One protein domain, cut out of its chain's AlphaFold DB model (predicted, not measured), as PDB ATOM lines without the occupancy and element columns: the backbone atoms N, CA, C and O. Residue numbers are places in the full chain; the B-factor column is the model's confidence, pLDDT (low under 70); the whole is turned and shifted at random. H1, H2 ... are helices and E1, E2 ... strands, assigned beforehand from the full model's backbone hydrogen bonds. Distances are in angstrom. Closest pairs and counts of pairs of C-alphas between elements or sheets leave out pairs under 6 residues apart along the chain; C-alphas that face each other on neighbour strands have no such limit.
ATOM      1  N   THR A 259     -61.564 175.059 -13.184       69.06
ATOM      2  CA  THR A 259     -62.791 174.874 -13.970       69.06
ATOM      3  C   THR A 259     -64.004 175.056 -13.074       69.06
ATOM      4  O   THR A 259     -64.143 174.361 -12.062       69.06
ATOM      5  N   LEU A 260     -64.914 175.959 -13.449       68.94
ATOM      6  CA  LEU A 260     -66.187 176.091 -12.736       68.94
ATOM      7  C   LEU A 260     -67.032 174.827 -12.912       68.94
ATOM      8  O   LEU A 260     -67.148 174.282 -14.006       68.94
ATOM      9  N   SER A 261     -67.620 174.349 -11.817       58.53
ATOM     10  CA  SER A 261     -68.182 172.996 -11.755       58.53
ATOM     11  C   SER A 261     -69.682 172.932 -12.065       58.53
ATOM     12  O   SER A 261     -70.182 171.862 -12.400       58.53
ATOM     13  N   SER A 262     -70.425 174.037 -11.933       61.00
ATOM     14  CA  SER A 262     -71.863 174.112 -12.250       61.00
ATOM     15  C   SER A 262     -72.329 175.566 -12.446       61.00
ATOM     16  O   SER A 262     -71.831 176.442 -11.729       61.00
ATOM     17  N   PRO A 263     -73.299 175.830 -13.347       59.91
ATOM     18  CA  PRO A 263     -73.970 177.126 -13.448       59.91
ATOM     19  C   PRO A 263     -74.613 177.489 -12.108       59.91
ATOM     20  O   PRO A 263     -75.306 176.677 -11.495       59.91
ATOM     21  N   ALA A 264     -74.346 178.698 -11.620       59.28
ATOM     22  CA  ALA A 264     -74.704 179.091 -10.258       59.28
ATOM     23  C   ALA A 264     -75.985 179.938 -10.173       59.28
ATOM     24  O   ALA A 264     -76.420 180.243  -9.062       59.28
ATOM     25  N   ARG A 265     -76.562 180.372 -11.305       56.44
ATOM     26  CA  ARG A 265     -77.695 181.314 -11.328       56.44
ATOM     27  C   ARG A 265     -78.666 181.075 -12.483       56.44
ATOM     28  O   ARG A 265     -78.317 180.474 -13.494       56.44
ATOM     29  N   ALA A 266     -79.886 181.590 -12.323       52.19
ATOM     30  CA  ALA A 266     -80.863 181.686 -13.401       52.19
ATOM     31  C   ALA A 266     -80.555 182.889 -14.314       52.19
ATOM     32  O   ALA A 266     -80.051 183.922 -13.865       52.19
ATOM     33  N   VAL A 267     -80.891 182.772 -15.602       48.88
ATOM     34  CA  VAL A 267     -80.800 183.871 -16.578       48.88
ATOM     35  C   VAL A 267     -81.703 185.022 -16.122       48.88
ATOM     36  O   VAL A 267     -82.922 184.878 -16.111       48.88
ATOM     37  N   GLY A 268     -81.113 186.158 -15.739       48.47
ATOM     38  CA  GLY A 268     -81.854 187.347 -15.300       48.47
ATOM     39  C   GLY A 268     -81.369 187.961 -13.986       48.47
ATOM     40  O   GLY A 268     -81.599 189.151 -13.768       48.47
ATOM     41  N   ASP A 269     -80.640 187.208 -13.159       54.59
ATOM     42  CA  ASP A 269     -80.097 187.709 -11.893       54.59
ATOM     43  C   ASP A 269     -78.888 188.625 -12.136       54.59
ATOM     44  O   ASP A 269     -77.744 188.174 -12.235       54.59
ATOM     45  N   VAL A 270     -79.139 189.934 -12.232       55.41
ATOM     46  CA  VAL A 270     -78.078 190.948 -12.286       55.41
ATOM     47  C   VAL A 270     -77.384 190.989 -10.934       55.41
ATOM     48  O   VAL A 270     -78.026 191.198  -9.907       55.41
ATOM     49  N   GLU A 271     -76.066 190.799 -10.929       60.56
ATOM     50  CA  GLU A 271     -75.320 190.754  -9.678       60.56
ATOM     51  C   GLU A 271     -75.347 192.108  -8.937       60.56
ATOM     52  O   GLU A 271     -75.438 192.107  -7.717       60.56
ATOM     53  N   VAL A 272     -75.382 193.270  -9.605       58.41
ATOM     54  CA  VAL A 272     -74.841 194.481  -8.957       58.41
ATOM     55  C   VAL A 272     -75.804 195.643  -8.667       58.41
ATOM     56  O   VAL A 272     -76.447 196.181  -9.565       58.41
ATOM     57  N   VAL A 273     -75.769 196.100  -7.401       54.34
ATOM     58  CA  VAL A 273     -76.473 197.281  -6.843       54.34
ATOM     59  C   VAL A 273     -75.510 198.420  -6.430       54.34
ATOM     60  O   VAL A 273     -75.907 199.582  -6.437       54.34
ATOM     61  N   SER A 274     -74.230 198.139  -6.143       59.19
ATOM     62  CA  SER A 274     -73.185 199.155  -5.910       59.19
ATOM     63  C   SER A 274     -71.801 198.619  -6.277       59.19
ATOM     64  O   SER A 274     -71.453 197.523  -5.838       59.19
ATOM     65  N   LEU A 275     -71.019 199.390  -7.036       70.75
ATOM     66  CA  LEU A 275     -69.651 199.044  -7.420       70.75
ATOM     67  C   LEU A 275     -68.699 200.177  -7.026       70.75
ATOM     68  O   LEU A 275     -68.976 201.341  -7.319       70.75
ATOM     69  N   THR A 276     -67.579 199.835  -6.398       75.56
ATOM     70  CA  THR A 276     -66.420 200.724  -6.246       75.56
ATOM     71  C   THR A 276     -65.248 200.123  -6.999       75.56
ATOM     72  O   THR A 276     -65.030 198.915  -6.904       75.56
ATOM     73  N   ASP A 277     -64.485 200.932  -7.726       84.25
ATOM     74  CA  ASP A 277     -63.261 200.478  -8.372       84.25
ATOM     75  C   ASP A 277     -62.084 201.418  -8.117       84.25
ATOM     76  O   ASP A 277     -62.223 202.639  -8.037       84.25
ATOM     77  N   GLN A 278     -60.902 200.828  -7.958       90.88
ATOM     78  CA  GLN A 278     -59.663 201.566  -7.751       90.88
ATOM     79  C   GLN A 278     -58.499 200.860  -8.441       90.88
ATOM     80  O   GLN A 278     -58.383 199.635  -8.412       90.88
ATOM     81  N   LEU A 279     -57.601 201.654  -9.027       94.56
ATOM     82  CA  LEU A 279     -56.297 201.178  -9.474       94.56
ATOM     83  C   LEU A 279     -55.289 201.311  -8.335       94.56
ATOM     84  O   LEU A 279     -55.058 202.411  -7.830       94.56
ATOM     85  N   VAL A 280     -54.684 200.193  -7.951       95.50
ATOM     86  CA  VAL A 280     -53.698 200.119  -6.872       95.50
ATOM     87  C   VAL A 280     -52.350 199.697  -7.461       95.50
ATOM     88  O   VAL A 280     -52.263 198.628  -8.069       95.50
ATOM     89  N   PRO A 281     -51.293 200.515  -7.325       96.06
ATOM     90  CA  PRO A 281     -49.974 200.157  -7.822       96.06
ATOM     91  C   PRO A 281     -49.268 199.147  -6.914       96.06
ATOM     92  O   PRO A 281     -49.287 199.263  -5.689       96.06
ATOM     93  N   GLY A 282     -48.586 198.184  -7.533       94.50
ATOM     94  CA  GLY A 282     -47.667 197.275  -6.857       94.50
ATOM     95  C   GLY A 282     -46.328 197.934  -6.493       94.50
ATOM     96  O   GLY A 282     -46.103 199.114  -6.792       94.50
ATOM     97  N   PRO A 283     -45.408 197.194  -5.848       93.69
ATOM     98  CA  PRO A 283     -44.080 197.695  -5.491       93.69
ATOM     99  C   PRO A 283     -43.237 198.051  -6.733       93.69
ATOM    100  O   PRO A 283     -43.512 197.547  -7.825       93.69
ATOM    101  N   PRO A 284     -42.215 198.918  -6.590       93.12
ATOM    102  CA  PRO A 284     -41.322 199.253  -7.694       93.12
ATOM    103  C   PRO A 284     -40.494 198.037  -8.112       93.12
ATOM    104  O   PRO A 284     -39.905 197.350  -7.277       93.12
ATOM    105  N   GLY A 285     -40.443 197.802  -9.418       91.00
ATOM    106  CA  GLY A 285     -39.610 196.806 -10.074       91.00
ATOM    107  C   GLY A 285     -38.396 197.424 -10.783       91.00
ATOM    108  O   GLY A 285     -38.187 198.643 -10.757       91.00
ATOM    109  N   PRO A 286     -37.565 196.593 -11.435       89.88
ATOM    110  CA  PRO A 286     -36.417 197.063 -12.208       89.88
ATOM    111  C   PRO A 286     -36.856 197.963 -13.374       89.88
ATOM    112  O   PRO A 286     -37.936 197.783 -13.928       89.88
ATOM    113  N   GLY A 287     -36.024 198.937 -13.755       88.38
ATOM    114  CA  GLY A 287     -36.295 199.796 -14.918       88.38
ATOM    115  C   GLY A 287     -37.555 200.661 -14.790       88.38
ATOM    116  O   GLY A 287     -38.234 200.879 -15.785       88.38
ATOM    117  N   ALA A 288     -37.890 201.116 -13.575       92.94
ATOM    118  CA  ALA A 288     -39.113 201.873 -13.271       92.94
ATOM    119  C   ALA A 288     -40.421 201.116 -13.582       92.94
ATOM    120  O   ALA A 288     -41.467 201.727 -13.812       92.94
ATOM    121  N   THR A 289     -40.383 199.782 -13.588       95.25
ATOM    122  CA  THR A 289     -41.581 198.966 -13.812       95.25
ATOM    123  C   THR A 289     -42.459 198.883 -12.563       95.25
ATOM    124  O   THR A 289     -41.978 198.945 -11.432       95.25
ATOM    125  N   ARG A 290     -43.772 198.752 -12.764       95.38
ATOM    126  CA  ARG A 290     -44.793 198.596 -11.716       95.38
ATOM    127  C   ARG A 290     -45.886 197.656 -12.224       95.38
ATOM    128  O   ARG A 290     -46.236 197.708 -13.399       95.38
ATOM    129  N   THR A 291     -46.481 196.849 -11.356       95.94
ATOM    130  CA  THR A 291     -47.776 196.216 -11.655       95.94
ATOM    131  C   THR A 291     -48.914 197.153 -11.244       95.94
ATOM    132  O   THR A 291     -48.729 198.010 -10.377       95.94
ATOM    133  N   LEU A 292     -50.091 197.010 -11.858       96.56
ATOM    134  CA  LEU A 292     -51.322 197.656 -11.395       96.56
ATOM    135  C   LEU A 292     -52.385 196.593 -11.160       96.56
ATOM    136  O   LEU A 292     -52.604 195.719 -12.002       96.56
ATOM    137  N   SER A 293     -53.076 196.717 -10.038       94.88
ATOM    138  CA  SER A 293     -54.224 195.897  -9.694       94.88
ATOM    139  C   SER A 293     -55.503 196.718  -9.798       94.88
ATOM    140  O   SER A 293     -55.559 197.854  -9.330       94.88
ATOM    141  N   LEU A 294     -56.531 196.137 -10.406       93.62
ATOM    142  CA  LEU A 294     -57.898 196.630 -10.354       93.62
ATOM    143  C   LEU A 294     -58.579 195.999  -9.138       93.62
ATOM    144  O   LEU A 294     -58.786 194.784  -9.107       93.62
ATOM    145  N   VAL A 295     -58.900 196.822  -8.143       91.38
ATOM    146  CA  VAL A 295     -59.693 196.424  -6.977       91.38
ATOM    147  C   VAL A 295     -61.145 196.769  -7.258       91.38
ATOM    148  O   VAL A 295     -61.438 197.905  -7.621       91.38
ATOM    149  N   VAL A 296     -62.038 195.794  -7.115       88.12
ATOM    150  CA  VAL A 296     -63.471 195.929  -7.375       88.12
ATOM    151  C   VAL A 296     -64.251 195.483  -6.146       88.12
ATOM    152  O   VAL A 296     -64.184 194.322  -5.750       88.12
ATOM    153  N   GLY A 297     -65.005 196.405  -5.554       83.31
ATOM    154  CA  GLY A 297     -65.933 196.122  -4.464       83.31
ATOM    155  C   GLY A 297     -67.299 195.730  -5.014       83.31
ATOM    156  O   GLY A 297     -67.934 196.528  -5.706       83.31
ATOM    157  N   PHE A 298     -67.758 194.518  -4.709       75.81
ATOM    158  CA  PHE A 298     -69.082 194.033  -5.076       75.81
ATOM    159  C   PHE A 298     -69.588 192.956  -4.092       75.81
ATOM    160  O   PHE A 298     -68.824 192.103  -3.648       75.81
ATOM    161  N   ASP A 299     -70.884 193.001  -3.753       71.00
ATOM    162  CA  ASP A 299     -71.566 192.063  -2.838       71.00
ATOM    163  C   ASP A 299     -70.933 192.001  -1.434       71.00
ATOM    164  O   ASP A 299     -70.805 190.947  -0.822       71.00
ATOM    165  N   GLY A 300     -70.454 193.149  -0.937       75.38
ATOM    166  CA  GLY A 300     -69.754 193.238   0.351       75.38
ATOM    167  C   GLY A 300     -68.345 192.631   0.359       75.38
ATOM    168  O   GLY A 300     -67.722 192.572   1.417       75.38
ATOM    169  N   HIS A 301     -67.832 192.209  -0.799       80.94
ATOM    170  CA  HIS A 301     -66.491 191.662  -0.971       80.94
ATOM    171  C   HIS A 301     -65.638 192.559  -1.868       80.94
ATOM    172  O   HIS A 301     -66.135 193.169  -2.813       80.94
ATOM    173  N   GLU A 302     -64.337 192.607  -1.595       86.56
ATOM    174  CA  GLU A 302     -63.356 193.238  -2.476       86.56
ATOM    175  C   GLU A 302     -62.594 192.166  -3.251       86.56
ATOM    176  O   GLU A 302     -62.027 191.235  -2.677       86.56
ATOM    177  N   TRP A 303     -62.582 192.314  -4.569       86.12
ATOM    178  CA  TRP A 303     -61.882 191.442  -5.501       86.12
ATOM    179  C   TRP A 303     -60.704 192.185  -6.103       86.12
ATOM    180  O   TRP A 303     -60.804 193.369  -6.406       86.12
ATOM    181  N   THR A 304     -59.595 191.483  -6.317       88.88
ATOM    182  CA  THR A 304     -58.405 192.051  -6.956       88.88
ATOM    183  C   THR A 304     -58.080 191.276  -8.229       88.88
ATOM    184  O   THR A 304     -58.037 190.043  -8.225       88.88
ATOM    185  N   ALA A 305     -57.843 192.004  -9.320       89.62
ATOM    186  CA  ALA A 305     -57.395 191.460 -10.597       89.62
ATOM    187  C   ALA A 305     -56.157 192.214 -11.102       89.62
ATOM    188  O   ALA A 305     -56.058 193.430 -10.946       89.62
ATOM    189  N   ASP A 306     -55.211 191.511 -11.732       92.94
ATOM    190  CA  ASP A 306     -54.100 192.158 -12.440       92.94
ATOM    191  C   ASP A 306     -54.642 192.910 -13.665       92.94
ATOM    192  O   ASP A 306     -55.302 192.328 -14.534       92.94
ATOM    193  N   LEU A 307     -54.373 194.216 -13.738       95.31
ATOM    194  CA  LEU A 307     -54.884 195.063 -14.812       95.31
ATOM    195  C   LEU A 307     -54.292 194.673 -16.175       95.31
ATOM    196  O   LEU A 307     -54.982 194.752 -17.188       95.31
ATOM    197  N   GLY A 308     -53.038 194.220 -16.217       94.81
ATOM    198  CA  GLY A 308     -52.398 193.758 -17.447       94.81
ATOM    199  C   GLY A 308     -53.107 192.542 -18.039       94.81
ATOM    200  O   GLY A 308     -53.394 192.527 -19.241       94.81
ATOM    201  N   ARG A 309     -53.466 191.568 -17.189       92.62
ATOM    202  CA  ARG A 309     -54.284 190.405 -17.562       92.62
ATOM    203  C   ARG A 309     -55.683 190.837 -18.008       92.62
ATOM    204  O   ARG A 309     -56.125 190.411 -19.071       92.62
ATOM    205  N   ALA A 310     -56.335 191.742 -17.275       93.81
ATOM    206  CA  ALA A 310     -57.654 192.271 -17.641       93.81
ATOM    207  C   ALA A 310     -57.664 192.937 -19.024       93.81
ATOM    208  O   ALA A 310     -58.513 192.644 -19.868       93.81
ATOM    209  N   LEU A 311     -56.675 193.790 -19.296       95.19
ATOM    210  CA  LEU A 311     -56.518 194.462 -20.585       95.19
ATOM    211  C   LEU A 311     -56.139 193.485 -21.704       95.19
ATOM    212  O   LEU A 311     -56.549 193.662 -22.849       95.19
ATOM    213  N   ARG A 312     -55.373 192.430 -21.397       93.19
ATOM    214  CA  ARG A 312     -55.114 191.331 -22.336       93.19
ATOM    215  C   ARG A 312     -56.408 190.603 -22.696       93.19
ATOM    216  O   ARG A 312     -56.651 190.403 -23.884       93.19
ATOM    217  N   GLY A 313     -57.234 190.264 -21.709       92.12
ATOM    218  CA  GLY A 313     -58.554 189.677 -21.929       92.12
ATOM    219  C   GLY A 313     -59.443 190.575 -22.791       92.12
ATOM    220  O   GLY A 313     -60.029 190.098 -23.755       92.12
ATOM    221  N   HIS A 314     -59.462 191.887 -22.531       92.50
ATOM    222  CA  HIS A 314     -60.217 192.865 -23.332       92.50
ATOM    223  C   HIS A 314     -59.775 192.927 -24.800       92.50
ATOM    224  O   HIS A 314     -60.621 192.952 -25.695       92.50
ATOM    225  N   ARG A 315     -58.466 192.897 -25.074       92.06
ATOM    226  CA  ARG A 315     -57.940 192.887 -26.452       92.06
ATOM    227  C   ARG A 315     -58.341 191.641 -27.231       92.06
ATOM    228  O   ARG A 315     -58.723 191.759 -28.390       92.06
ATOM    229  N   TYR A 316     -58.265 190.474 -26.596       89.62
ATOM    230  CA  TYR A 316     -58.568 189.187 -27.232       89.62
ATOM    231  C   TYR A 316     -60.040 188.781 -27.153       89.62
ATOM    232  O   TYR A 316     -60.406 187.737 -27.694       89.62
ATOM    233  N   ALA A 317     -60.881 189.568 -26.486       88.38
ATOM    234  CA  ALA A 317     -62.310 189.339 -26.504       88.38
ATOM    235  C   ALA A 317     -62.877 189.664 -27.892       88.38
ATOM    236  O   ALA A 317     -62.599 190.717 -28.472       88.38
ATOM    237  N   THR A 318     -63.690 188.750 -28.412       84.62
ATOM    238  CA  THR A 318     -64.373 188.923 -29.693       84.62
ATOM    239  C   THR A 318     -65.461 189.982 -29.553       84.62
ATOM    240  O   THR A 318     -66.176 190.034 -28.550       84.62
ATOM    241  N   ARG A 319     -65.599 190.824 -30.578       81.75
ATOM    242  CA  ARG A 319     -66.649 191.842 -30.675       81.75
ATOM    243  C   ARG A 319     -67.582 191.444 -31.822       81.75
ATOM    244  O   ARG A 319     -67.116 191.363 -32.958       81.75
ATOM    245  N   PRO A 320     -68.865 191.158 -31.564       70.31
ATOM    246  CA  PRO A 320     -69.821 190.893 -32.630       70.31
ATOM    247  C   PRO A 320     -69.988 192.139 -33.504       70.31
ATOM    248  O   PRO A 320     -70.137 193.248 -32.988       70.31
ATOM    249  N   ALA A 321     -70.020 191.962 -34.825       58.94
ATOM    250  CA  ALA A 321     -70.543 192.998 -35.709       58.94
ATOM    251  C   ALA A 321     -72.048 193.165 -35.418       58.94
ATOM    252  O   ALA A 321     -72.741 192.179 -35.183       58.94
ATOM    253  N   ALA A 322     -72.532 194.408 -35.375       53.03
ATOM    254  CA  ALA A 322     -73.856 194.794 -34.874       53.03
ATOM    255  C   ALA A 322     -75.028 193.817 -35.161       53.03
ATOM    256  O   ALA A 322     -75.170 193.282 -36.258       53.03
ATOM    257  N   SER A 323     -75.922 193.693 -34.170       46.78
ATOM    258  CA  SER A 323     -77.314 193.189 -34.203       46.78
ATOM    259  C   SER A 323     -77.612 191.761 -34.690       46.78
ATOM    260  O   SER A 323     -78.695 191.268 -34.383       46.78
ATOM    261  N   ALA A 324     -76.734 191.092 -35.439       45.25
ATOM    262  CA  ALA A 324     -77.056 189.798 -36.057       45.25
ATOM    263  C   ALA A 324     -76.827 188.589 -35.132       45.25
ATOM    264  O   ALA A 324     -77.542 187.598 -35.246       45.25
ATOM    265  N   ASP A 325     -75.904 188.702 -34.172       47.94
ATOM    266  CA  ASP A 325     -75.497 187.604 -33.284       47.94
ATOM    267  C   ASP A 325     -75.912 187.858 -31.829       47.94
ATOM    268  O   ASP A 325     -75.123 187.653 -30.903       47.94
ATOM    269  N   SER A 326     -77.133 188.359 -31.599       51.19
ATOM    270  CA  SER A 326     -77.638 188.442 -30.225       51.19
ATOM    271  C   SER A 326     -77.761 187.022 -29.654       51.19
ATOM    272  O   SER A 326     -78.394 186.171 -30.291       51.19
ATOM    273  N   PRO A 327     -77.241 186.753 -28.440       52.25
ATOM    274  CA  PRO A 327     -77.420 185.462 -27.782       52.25
ATOM    275  C   PRO A 327     -78.903 185.090 -27.586       52.25
ATOM    276  O   PRO A 327     -79.219 183.936 -27.317       52.25
ATOM    277  N   ALA A 328     -79.838 186.030 -27.789       46.97
ATOM    278  CA  ALA A 328     -81.279 185.792 -27.722       46.97
ATOM    279  C   ALA A 328     -81.816 184.776 -28.740       46.97
ATOM    280  O   ALA A 328     -82.922 184.272 -28.547       46.97
ATOM    281  N   ALA A 329     -81.068 184.444 -29.798       44.31
ATOM    282  CA  ALA A 329     -81.470 183.396 -30.736       44.31
ATOM    283  C   ALA A 329     -81.191 181.968 -30.219       44.31
ATOM    284  O   ALA A 329     -81.733 181.010 -30.774       44.31
ATOM    285  N   ALA A 330     -80.383 181.805 -29.163       45.72
ATOM    286  CA  ALA A 330     -80.035 180.502 -28.604       45.72
ATOM    287  C   ALA A 330     -80.876 180.195 -27.351       45.72
ATOM    288  O   ALA A 330     -80.761 180.823 -26.301       45.72
ATOM    289  N   THR A 331     -81.751 179.202 -27.480       43.97
ATOM    290  CA  THR A 331     -82.515 178.561 -26.401       43.97
ATOM    291  C   THR A 331     -81.639 178.219 -25.187       43.97
ATOM    292  O   THR A 331     -80.705 177.441 -25.326       43.97
ATOM    293  N   MET A 332     -81.998 178.762 -24.013       51.19
ATOM    294  CA  MET A 332     -81.417 178.504 -22.680       51.19
ATOM    295  C   MET A 332     -79.883 178.500 -22.621       51.19
ATOM    296  O   MET A 332     -79.250 177.452 -22.574       51.19
ATOM    297  N   ILE A 333     -79.295 179.695 -22.563       59.78
ATOM    298  CA  ILE A 333     -77.880 179.860 -22.225       59.78
ATOM    299  C   ILE A 333     -77.730 179.804 -20.701       59.78
ATOM    300  O   ILE A 333     -78.384 180.574 -20.000       59.78
ATOM    301  N   ASP A 334     -76.872 178.924 -20.189       69.06
ATOM    302  CA  ASP A 334     -76.540 178.872 -18.763       69.06
ATOM    303  C   ASP A 334     -75.930 180.204 -18.295       69.06
ATOM    304  O   ASP A 334     -75.015 180.748 -18.920       69.06
ATOM    305  N   ALA A 335     -76.445 180.750 -17.189       73.94
ATOM    306  CA  ALA A 335     -75.916 181.969 -16.589       73.94
ATOM    307  C   ALA A 335     -74.883 181.636 -15.503       73.94
ATOM    308  O   ALA A 335     -75.160 180.935 -14.523       73.94
ATOM    309  N   TRP A 336     -73.686 182.190 -15.652       77.69
ATOM    310  CA  TRP A 336     -72.585 182.029 -14.711       77.69
ATOM    311  C   TRP A 336     -72.490 183.247 -13.786       77.69
ATOM    312  O   TRP A 336     -72.691 184.387 -14.205       77.69
ATOM    313  N   SER A 337     -72.177 183.015 -12.508       79.12
ATOM    314  CA  SER A 337     -71.947 184.096 -11.538       79.12
ATOM    315  C   SER A 337     -70.550 184.681 -11.726       79.12
ATOM    316  O   SER A 337     -69.561 183.942 -11.721       79.12
ATOM    317  N   GLY A 338     -70.456 186.010 -11.830       79.00
ATOM    318  CA  GLY A 338     -69.177 186.712 -11.872       79.00
ATOM    319  C   GLY A 338     -68.410 186.546 -10.561       79.00
ATOM    320  O   GLY A 338     -67.214 186.263 -10.581       79.00
ATOM    321  N   CYS A 339     -69.097 186.589  -9.417       79.50
ATOM    322  CA  CYS A 339     -68.491 186.265  -8.120       79.50
ATOM    323  C   CYS A 339     -67.877 184.860  -8.077       79.50
ATOM    324  O   CYS A 339     -66.822 184.672  -7.476       79.50
ATOM    325  N   ALA A 340     -68.512 183.858  -8.692       80.81
ATOM    326  CA  ALA A 340     -67.961 182.503  -8.725       80.81
ATOM    327  C   ALA A 340     -66.641 182.430  -9.511       80.81
ATOM    328  O   ALA A 340     -65.740 181.709  -9.087       80.81
ATOM    329  N   VAL A 341     -66.520 183.204 -10.597       82.88
ATOM    330  CA  VAL A 341     -65.277 183.356 -11.374       82.88
ATOM    331  C   VAL A 341     -64.210 184.070 -10.543       82.88
ATOM    332  O   VAL A 341     -63.095 183.576 -10.428       82.88
ATOM    333  N   LEU A 342     -64.547 185.208  -9.926       84.31
ATOM    334  CA  LEU A 342     -63.584 186.019  -9.165       84.31
ATOM    335  C   LEU A 342     -63.075 185.330  -7.889       84.31
ATOM    336  O   LEU A 342     -61.986 185.660  -7.425       84.31
ATOM    337  N   ARG A 343     -63.839 184.372  -7.343       82.88
ATOM    338  CA  ARG A 343     -63.443 183.527  -6.202       82.88
ATOM    339  C   ARG A 343     -62.351 182.521  -6.513       82.88
ATOM    340  O   ARG A 343     -61.734 182.033  -5.574       82.88
ATOM    341  N   GLN A 344     -62.192 182.139  -7.773       80.12
ATOM    342  CA  GLN A 344     -61.179 181.159  -8.114       80.12
ATOM    343  C   GLN A 344     -59.794 181.794  -8.096       80.12
ATOM    344  O   GLN A 344     -59.626 182.960  -8.455       80.12
ATOM    345  N   ASP A 345     -58.798 180.995  -7.740       73.44
ATOM    346  CA  ASP A 345     -57.399 181.341  -7.939       73.44
ATOM    347  C   ASP A 345     -56.981 181.035  -9.388       73.44
ATOM    348  O   ASP A 345     -57.583 180.197 -10.071       73.44
ATOM    349  N   GLY A 346     -55.989 181.775  -9.884       74.94
ATOM    350  CA  GLY A 346     -55.487 181.626 -11.249       74.94
ATOM    351  C   GLY A 346     -56.468 182.001 -12.372       74.94
ATOM    352  O   GLY A 346     -57.383 182.817 -12.206       74.94
ATOM    353  N   GLU A 347     -56.194 181.442 -13.554       81.00
ATOM    354  CA  GLU A 347     -57.025 181.542 -14.757       81.00
ATOM    355  C   GLU A 347     -58.214 180.574 -14.664       81.00
ATOM    356  O   GLU A 347     -58.069 179.432 -14.231       81.00
ATOM    357  N   VAL A 348     -59.392 181.021 -15.092       80.06
ATOM    358  CA  VAL A 348     -60.646 180.275 -14.996       80.06
ATOM    359  C   VAL A 348     -61.100 179.850 -16.383       80.06
ATOM    360  O   VAL A 348     -61.345 180.681 -17.264       80.06
ATOM    361  N   ALA A 349     -61.266 178.541 -16.553       75.50
ATOM    362  CA  ALA A 349     -61.992 177.965 -17.670       75.50
ATOM    363  C   ALA A 349     -63.463 177.805 -17.270       75.50
ATOM    364  O   ALA A 349     -63.800 177.123 -16.299       75.50
ATOM    365  N   VAL A 350     -64.355 178.435 -18.028       69.44
ATOM    366  CA  VAL A 350     -65.791 178.189 -17.891       69.44
ATOM    367  C   VAL A 350     -66.169 177.099 -18.900       69.44
ATOM    368  O   VAL A 350     -65.727 177.190 -20.048       69.44
ATOM    369  N   PRO A 351     -66.906 176.048 -18.489       66.06
ATOM    370  CA  PRO A 351     -67.411 175.018 -19.399       66.06
ATOM    371  C   PRO A 351     -68.154 175.605 -20.610       66.06
ATOM    372  O   PRO A 351     -68.670 176.717 -20.533       66.06
ATOM    373  N   GLU A 352     -68.175 174.859 -21.720       62.88
ATOM    374  CA  GLU A 352     -68.649 175.324 -23.033       62.88
ATOM    375  C   GLU A 352     -70.030 175.993 -22.984       62.88
ATOM    376  O   GLU A 352     -71.013 175.368 -22.586       62.88
ATOM    377  N   GLY A 353     -70.105 177.232 -23.479       65.81
ATOM    378  CA  GLY A 353     -71.353 177.979 -23.579       65.81
ATOM    379  C   GLY A 353     -71.782 178.593 -22.248       65.81
ATOM    380  O   GLY A 353     -71.828 177.951 -21.198       65.81
ATOM    381  N   GLY A 354     -72.133 179.873 -22.277       71.75
ATOM    382  CA  GLY A 354     -72.692 180.514 -21.099       71.75
ATOM    383  C   GLY A 354     -72.523 182.013 -21.092       71.75
ATOM    384  O   GLY A 354     -71.630 182.557 -21.737       71.75
ATOM    385  N   VAL A 355     -73.371 182.674 -20.313       77.00
ATOM    386  CA  VAL A 355     -73.364 184.126 -20.186       77.00
ATOM    387  C   VAL A 355     -73.045 184.554 -18.759       77.00
ATOM    388  O   VAL A 355     -73.654 184.061 -17.812       77.00
ATOM    389  N   ILE A 356     -72.133 185.513 -18.590       79.81
ATOM    390  CA  ILE A 356     -71.931 186.220 -17.318       79.81
ATOM    391  C   ILE A 356     -72.558 187.619 -17.438       79.81
ATOM    392  O   ILE A 356     -72.005 188.486 -18.131       79.81
ATOM    393  N   PRO A 357     -73.716 187.874 -16.800       78.06
ATOM    394  CA  PRO A 357     -74.329 189.194 -16.795       78.06
ATOM    395  C   PRO A 357     -73.534 190.135 -15.885       78.06
ATOM    396  O   PRO A 357     -73.445 189.934 -14.678       78.06
ATOM    397  N   THR A 358     -72.980 191.205 -16.457       78.75
ATOM    398  CA  THR A 358     -72.197 192.208 -15.699       78.75
ATOM    399  C   THR A 358     -72.970 193.504 -15.451       78.75
ATOM    400  O   THR A 358     -72.447 194.449 -14.866       78.75
ATOM    401  N   GLY A 359     -74.218 193.587 -15.925       73.81
ATOM    402  CA  GLY A 359     -75.081 194.751 -15.711       73.81
ATOM    403  C   GLY A 359     -74.582 196.044 -16.363       73.81
ATOM    404  O   GLY A 359     -75.060 197.119 -16.014       73.81
ATOM    405  N   GLY A 360     -73.632 195.972 -17.299       74.31
ATOM    406  CA  GLY A 360     -73.036 197.167 -17.902       74.31
ATOM    407  C   GLY A 360     -71.766 197.673 -17.225       74.31
ATOM    408  O   GLY A 360     -71.235 198.703 -17.631       74.31
ATOM    409  N   GLN A 361     -71.289 196.997 -16.181       80.75
ATOM    410  CA  GLN A 361     -70.265 197.556 -15.309       80.75
ATOM    411  C   GLN A 361     -68.851 197.225 -15.776       80.75
ATOM    412  O   GLN A 361     -68.344 196.126 -15.565       80.75
ATOM    413  N   ARG A 362     -68.185 198.239 -16.336       87.38
ATOM    414  CA  ARG A 362     -66.813 198.184 -16.863       87.38
ATOM    415  C   ARG A 362     -65.816 197.489 -15.938       87.38
ATOM    416  O   ARG A 362     -65.128 196.573 -16.377       87.38
ATOM    417  N   ALA A 363     -65.725 197.911 -14.680       88.31
ATOM    418  CA  ALA A 363     -64.718 197.384 -13.764       88.31
ATOM    419  C   ALA A 363     -64.966 195.913 -13.388       88.31
ATOM    420  O   ALA A 363     -64.013 195.137 -13.361       88.31
ATOM    421  N   LEU A 364     -66.226 195.491 -13.215       87.56
ATOM    422  CA  LEU A 364     -66.555 194.070 -13.056       87.56
ATOM    423  C   LEU A 364     -66.171 193.275 -14.310       87.56
ATOM    424  O   LEU A 364     -65.506 192.246 -14.209       87.56
ATOM    425  N   THR A 365     -66.536 193.764 -15.499       89.75
ATOM    426  CA  THR A 365     -66.180 193.117 -16.767       89.75
ATOM    427  C   THR A 365     -64.665 192.970 -16.923       89.75
ATOM    428  O   THR A 365     -64.196 191.897 -17.287       89.75
ATOM    429  N   LEU A 366     -63.885 194.005 -16.604       91.75
ATOM    430  CA  LEU A 366     -62.423 193.943 -16.648       91.75
ATOM    431  C   LEU A 366     -61.846 192.959 -15.630       91.75
ATOM    432  O   LEU A 366     -60.972 192.172 -15.986       91.75
ATOM    433  N   ALA A 367     -62.340 192.962 -14.390       90.94
ATOM    434  CA  ALA A 367     -61.888 192.013 -13.377       90.94
ATOM    435  C   ALA A 367     -62.116 190.562 -13.828       90.94
ATOM    436  O   ALA A 367     -61.221 189.728 -13.695       90.94
ATOM    437  N   LEU A 368     -63.272 190.280 -14.441       90.19
ATOM    438  CA  LEU A 368     -63.583 188.974 -15.026       90.19
ATOM    439  C   LEU A 368     -62.663 188.639 -16.202       90.19
ATOM    440  O   LEU A 368     -62.108 187.547 -16.243       90.19
ATOM    441  N   LEU A 369     -62.431 189.577 -17.124       91.06
ATOM    442  CA  LEU A 369     -61.506 189.386 -18.250       91.06
ATOM    443  C   LEU A 369     -60.060 189.118 -17.807       91.06
ATOM    444  O   LEU A 369     -59.307 188.495 -18.546       91.06
ATOM    445  N   GLY A 370     -59.667 189.571 -16.612       89.56
ATOM    446  CA  GLY A 370     -58.358 189.267 -16.029       89.56
ATOM    447  C   GLY A 370     -58.243 187.861 -15.442       89.56
ATOM    448  O   GLY A 370     -57.130 187.417 -15.158       89.56
ATOM    449  N   ARG A 371     -59.376 187.175 -15.262       87.44
ATOM    450  CA  ARG A 371     -59.471 185.798 -14.761       87.44
ATOM    451  C   ARG A 371     -59.816 184.803 -15.855       87.44
ATOM    452  O   ARG A 371     -59.343 183.679 -15.808       87.44
ATOM    453  N   LEU A 372     -60.632 185.190 -16.826       87.00
ATOM    454  CA  LEU A 372     -61.072 184.306 -17.898       87.00
ATOM    455  C   LEU A 372     -59.960 184.061 -18.920       87.00
ATOM    456  O   LEU A 372     -59.204 184.968 -19.275       87.00
ATOM    457  N   ARG A 373     -59.926 182.838 -19.454       79.94
ATOM    458  CA  ARG A 373     -59.034 182.472 -20.556       79.94
ATOM    459  C   ARG A 373     -59.257 183.360 -21.790       79.94
ATOM    460  O   ARG A 373     -60.371 183.385 -22.326       79.94
ATOM    461  N   PRO A 374     -58.224 184.061 -22.296       75.00
ATOM    462  CA  PRO A 374     -58.349 184.876 -23.501       75.00
ATOM    463  C   PRO A 374     -58.709 184.039 -24.739       75.00
ATOM    464  O   PRO A 374     -58.201 182.934 -24.909       75.00
ATOM    465  N   GLY A 375     -59.522 184.602 -25.640       67.50
ATOM    466  CA  GLY A 375     -59.882 183.992 -26.931       67.50
ATOM    467  C   GLY A 375     -61.229 183.266 -26.958       67.50
ATOM    468  O   GLY A 375     -61.798 183.115 -28.034       67.50
ATOM    469  N   ASN A 376     -61.781 182.928 -25.792       73.00
ATOM    470  CA  ASN A 376     -63.088 182.274 -25.674       73.00
ATOM    471  C   ASN A 376     -64.180 183.232 -25.181       73.00
ATOM    472  O   ASN A 376     -65.287 182.800 -24.906       73.00
ATOM    473  N   VAL A 377     -63.887 184.529 -25.054       83.19
ATOM    474  CA  VAL A 377     -64.824 185.525 -24.517       83.19
ATOM    475  C   VAL A 377     -65.335 186.425 -25.634       83.19
ATOM    476  O   VAL A 377     -64.551 186.949 -26.425       83.19
ATOM    477  N   VAL A 378     -66.641 186.660 -25.659       82.75
ATOM    478  CA  VAL A 378     -67.304 187.630 -26.530       82.75
ATOM    479  C   VAL A 378     -67.920 188.729 -25.672       82.75
ATOM    480  O   VAL A 378     -68.632 188.452 -24.705       82.75
ATOM    481  N   LEU A 379     -67.645 189.984 -26.023       84.12
ATOM    482  CA  LEU A 379     -68.202 191.158 -25.353       84.12
ATOM    483  C   LEU A 379     -69.469 191.623 -26.073       84.12
ATOM    484  O   LEU A 379     -69.426 191.944 -27.259       84.12
ATOM    485  N   TYR A 380     -70.573 191.744 -25.340       74.81
ATOM    486  CA  TYR A 380     -71.836 192.271 -25.855       74.81
ATOM    487  C   TYR A 380     -72.275 193.521 -25.102       74.81
ATOM    488  O   TYR A 380     -72.332 193.506 -23.877       74.81
ATOM    489  N   THR A 381     -72.707 194.559 -25.822       61.59
ATOM    490  CA  THR A 381     -73.551 195.628 -25.265       61.59
ATOM    491  C   THR A 381     -74.999 195.332 -25.595       61.59
ATOM    492  O   THR A 381     -75.365 195.247 -26.764       61.59
ATOM    493  N   GLY A 382     -75.833 195.118 -24.588       57.12
ATOM    494  CA  GLY A 382     -77.203 194.688 -24.811       57.12
ATOM    495  C   GLY A 382     -78.125 195.823 -25.257       57.12
ATOM    496  O   GLY A 382     -78.152 196.891 -24.648       57.12
ATOM    497  N   GLN A 383     -78.976 195.521 -26.240       39.75
ATOM    498  CA  GLN A 383     -80.400 195.346 -25.953       39.75
ATOM    499  C   GLN A 383     -80.843 193.943 -26.408       39.75
ATOM    500  O   GLN A 383     -80.594 193.540 -27.538       39.75
ATOM    501  N   GLU A 384     -81.490 193.244 -25.472       42.91
ATOM    502  CA  GLU A 384     -82.223 191.971 -25.576       42.91
ATOM    503  C   GLU A 384     -81.421 190.669 -25.735       42.91
ATOM    504  O   GLU A 384     -81.400 190.042 -26.785       42.91
ATOM    505  N   VAL A 385     -80.906 190.181 -24.599       42.59
ATOM    506  CA  VAL A 385     -81.492 188.981 -23.967       42.59
ATOM    507  C   VAL A 385     -82.283 189.486 -22.755       42.59
ATOM    508  O   VAL A 385     -81.693 189.950 -21.782       42.59
ATOM    509  N   GLY A 386     -83.616 189.551 -22.848       43.16
ATOM    510  CA  GLY A 386     -84.483 189.972 -21.731       43.16
ATOM    511  C   GLY A 386     -84.289 191.409 -21.200       43.16
ATOM    512  O   GLY A 386     -84.538 191.655 -20.025       43.16
ATOM    513  N   GLY A 387     -83.831 192.361 -22.024       38.81
ATOM    514  CA  GLY A 387     -83.732 193.781 -21.637       38.81
ATOM    515  C   GLY A 387     -82.473 194.209 -20.860       38.81
ATOM    516  O   GLY A 387     -82.448 195.312 -20.314       38.81
ATOM    517  N   GLN A 388     -81.414 193.393 -20.811       47.97
ATOM    518  CA  GLN A 388     -80.196 193.682 -20.027       47.97
ATOM    519  C   GLN A 388     -79.068 194.341 -20.840       47.97
ATOM    520  O   GLN A 388     -79.031 194.207 -22.061       47.97
ATOM    521  N   ARG A 389     -78.170 195.092 -20.168       50.16
ATOM    522  CA  ARG A 389     -77.292 196.088 -20.817       50.16
ATOM    523  C   ARG A 389     -75.876 195.665 -21.217       50.16
ATOM    524  O   ARG A 389     -75.381 196.339 -22.096       50.16
ATOM    525  N   ILE A 390     -75.245 194.594 -20.721       53.88
ATOM    526  CA  ILE A 390     -73.982 194.021 -21.275       53.88
ATOM    527  C   ILE A 390     -73.837 192.564 -20.789       53.88
ATOM    528  O   ILE A 390     -74.085 192.285 -19.611       53.88
ATOM    529  N   LEU A 391     -73.406 191.662 -21.678       57.47
ATOM    530  CA  LEU A 391     -73.217 190.226 -21.426       57.47
ATOM    531  C   LEU A 391     -71.804 189.793 -21.861       57.47
ATOM    532  O   LEU A 391     -71.314 190.240 -22.898       57.47
ATOM    533  N   LEU A 392     -71.154 188.935 -21.073       60.41
ATOM    534  CA  LEU A 392     -69.993 188.157 -21.522       60.41
ATOM    535  C   LEU A 392     -70.496 186.799 -21.985       60.41
ATOM    536  O   LEU A 392     -71.119 186.125 -21.178       60.41
ATOM    537  N   ASP A 393     -70.236 186.404 -23.226       60.28
ATOM    538  CA  ASP A 393     -70.530 185.052 -23.729       60.28
ATOM    539  C   ASP A 393     -69.228 184.263 -23.861       60.28
ATOM    540  O   ASP A 393     -68.213 184.811 -24.299       60.28
ATOM    541  N   ILE A 394     -69.249 182.998 -23.453       54.72
ATOM    542  CA  ILE A 394     -68.077 182.126 -23.467       54.72
ATOM    543  C   ILE A 394     -68.262 181.047 -24.531       54.72
ATOM    544  O   ILE A 394     -69.124 180.177 -24.410       54.72
ATOM    545  N   ARG A 395     -67.437 181.104 -25.579       53.19
ATOM    546  CA  ARG A 395     -67.466 180.178 -26.719       53.19
ATOM    547  C   ARG A 395     -66.437 179.056 -26.561       53.19
ATOM    548  O   ARG A 395     -65.452 179.215 -25.837       53.19
TER     549      ARG A 395
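This is residues 259 to 395 of the 396 residues of an uncharacterized protein of Acrocarpospora pleiomorpha (UniProt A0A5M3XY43). Helix H3 is the core, set between two small three-stranded antiparallel sheets, with H1 and the short H2 packed on it; the tip of the E1-E2 hairpin, residues 284 to 289, sticks out at one end. The 137 printed residues have three named helices and six named strands, in order E1 E2 E3 H1 H2 E4 H3 E5 E6, of mixed class, with under half of the residues in them. The sheets run E1, E2, E3 and E4, E6, E5. The whole is compact, with a radius of gyration of the C-alphas of 15.1 A, and spans 51 by 32 by 27 A.

Find C-alpha 276 at (-66.420, 200.724, -6.246), where E1, residues 276 to 281, begins its 16.5 A. Next come E2, residues 292 to 298, 19.2 A; E3, residues 301 to 306, 16.9 A; and H1, residues 307 to 316, 14.2 A. Then find H2, residues 338 to 342, 6.3 A; E4, residues 355 to 357, 6.2 A; H3, residues 362 to 369, 10.4 A; E5, residues 377 to 381, 13.4 A; and E6, residues 390 to 394, 13.5 A, ending at C-alpha 394 (-68.077, 182.126, -23.467).

E1, E2 and E3 form a meander, each strand the antiparallel neighbour of the one before; look at N 278 and O 295, 3.0 A, and N 296 and O 303, 2.8 A. H3 runs across it at a height of 8.5 A, with H1 on the same face. H1 touches H3 about perpendicular, at 82 degrees, closest at C-alphas 313 and 369, 4.7 A; H2 touches H3 at C-alphas 342 and 368, 6.6 A. H3 also runs along E6, 9.7 A over the second sheet; there find N 356 and O 392, 2.8 A, and N 378 and O 393, 2.8 A. Every O i to N i+4 pair in H1, H2 and H3 is within hydrogen-bond range.

The farthest C-alphas, of Gly 287 and Thr 331, are 52.1 A apart. The printed part has no cut; the links H1 to H2 and H2 to E4 are long. Confidence is under 70 in 50 residues, among them 259 to 274, 321 to 334 and 381 to 395.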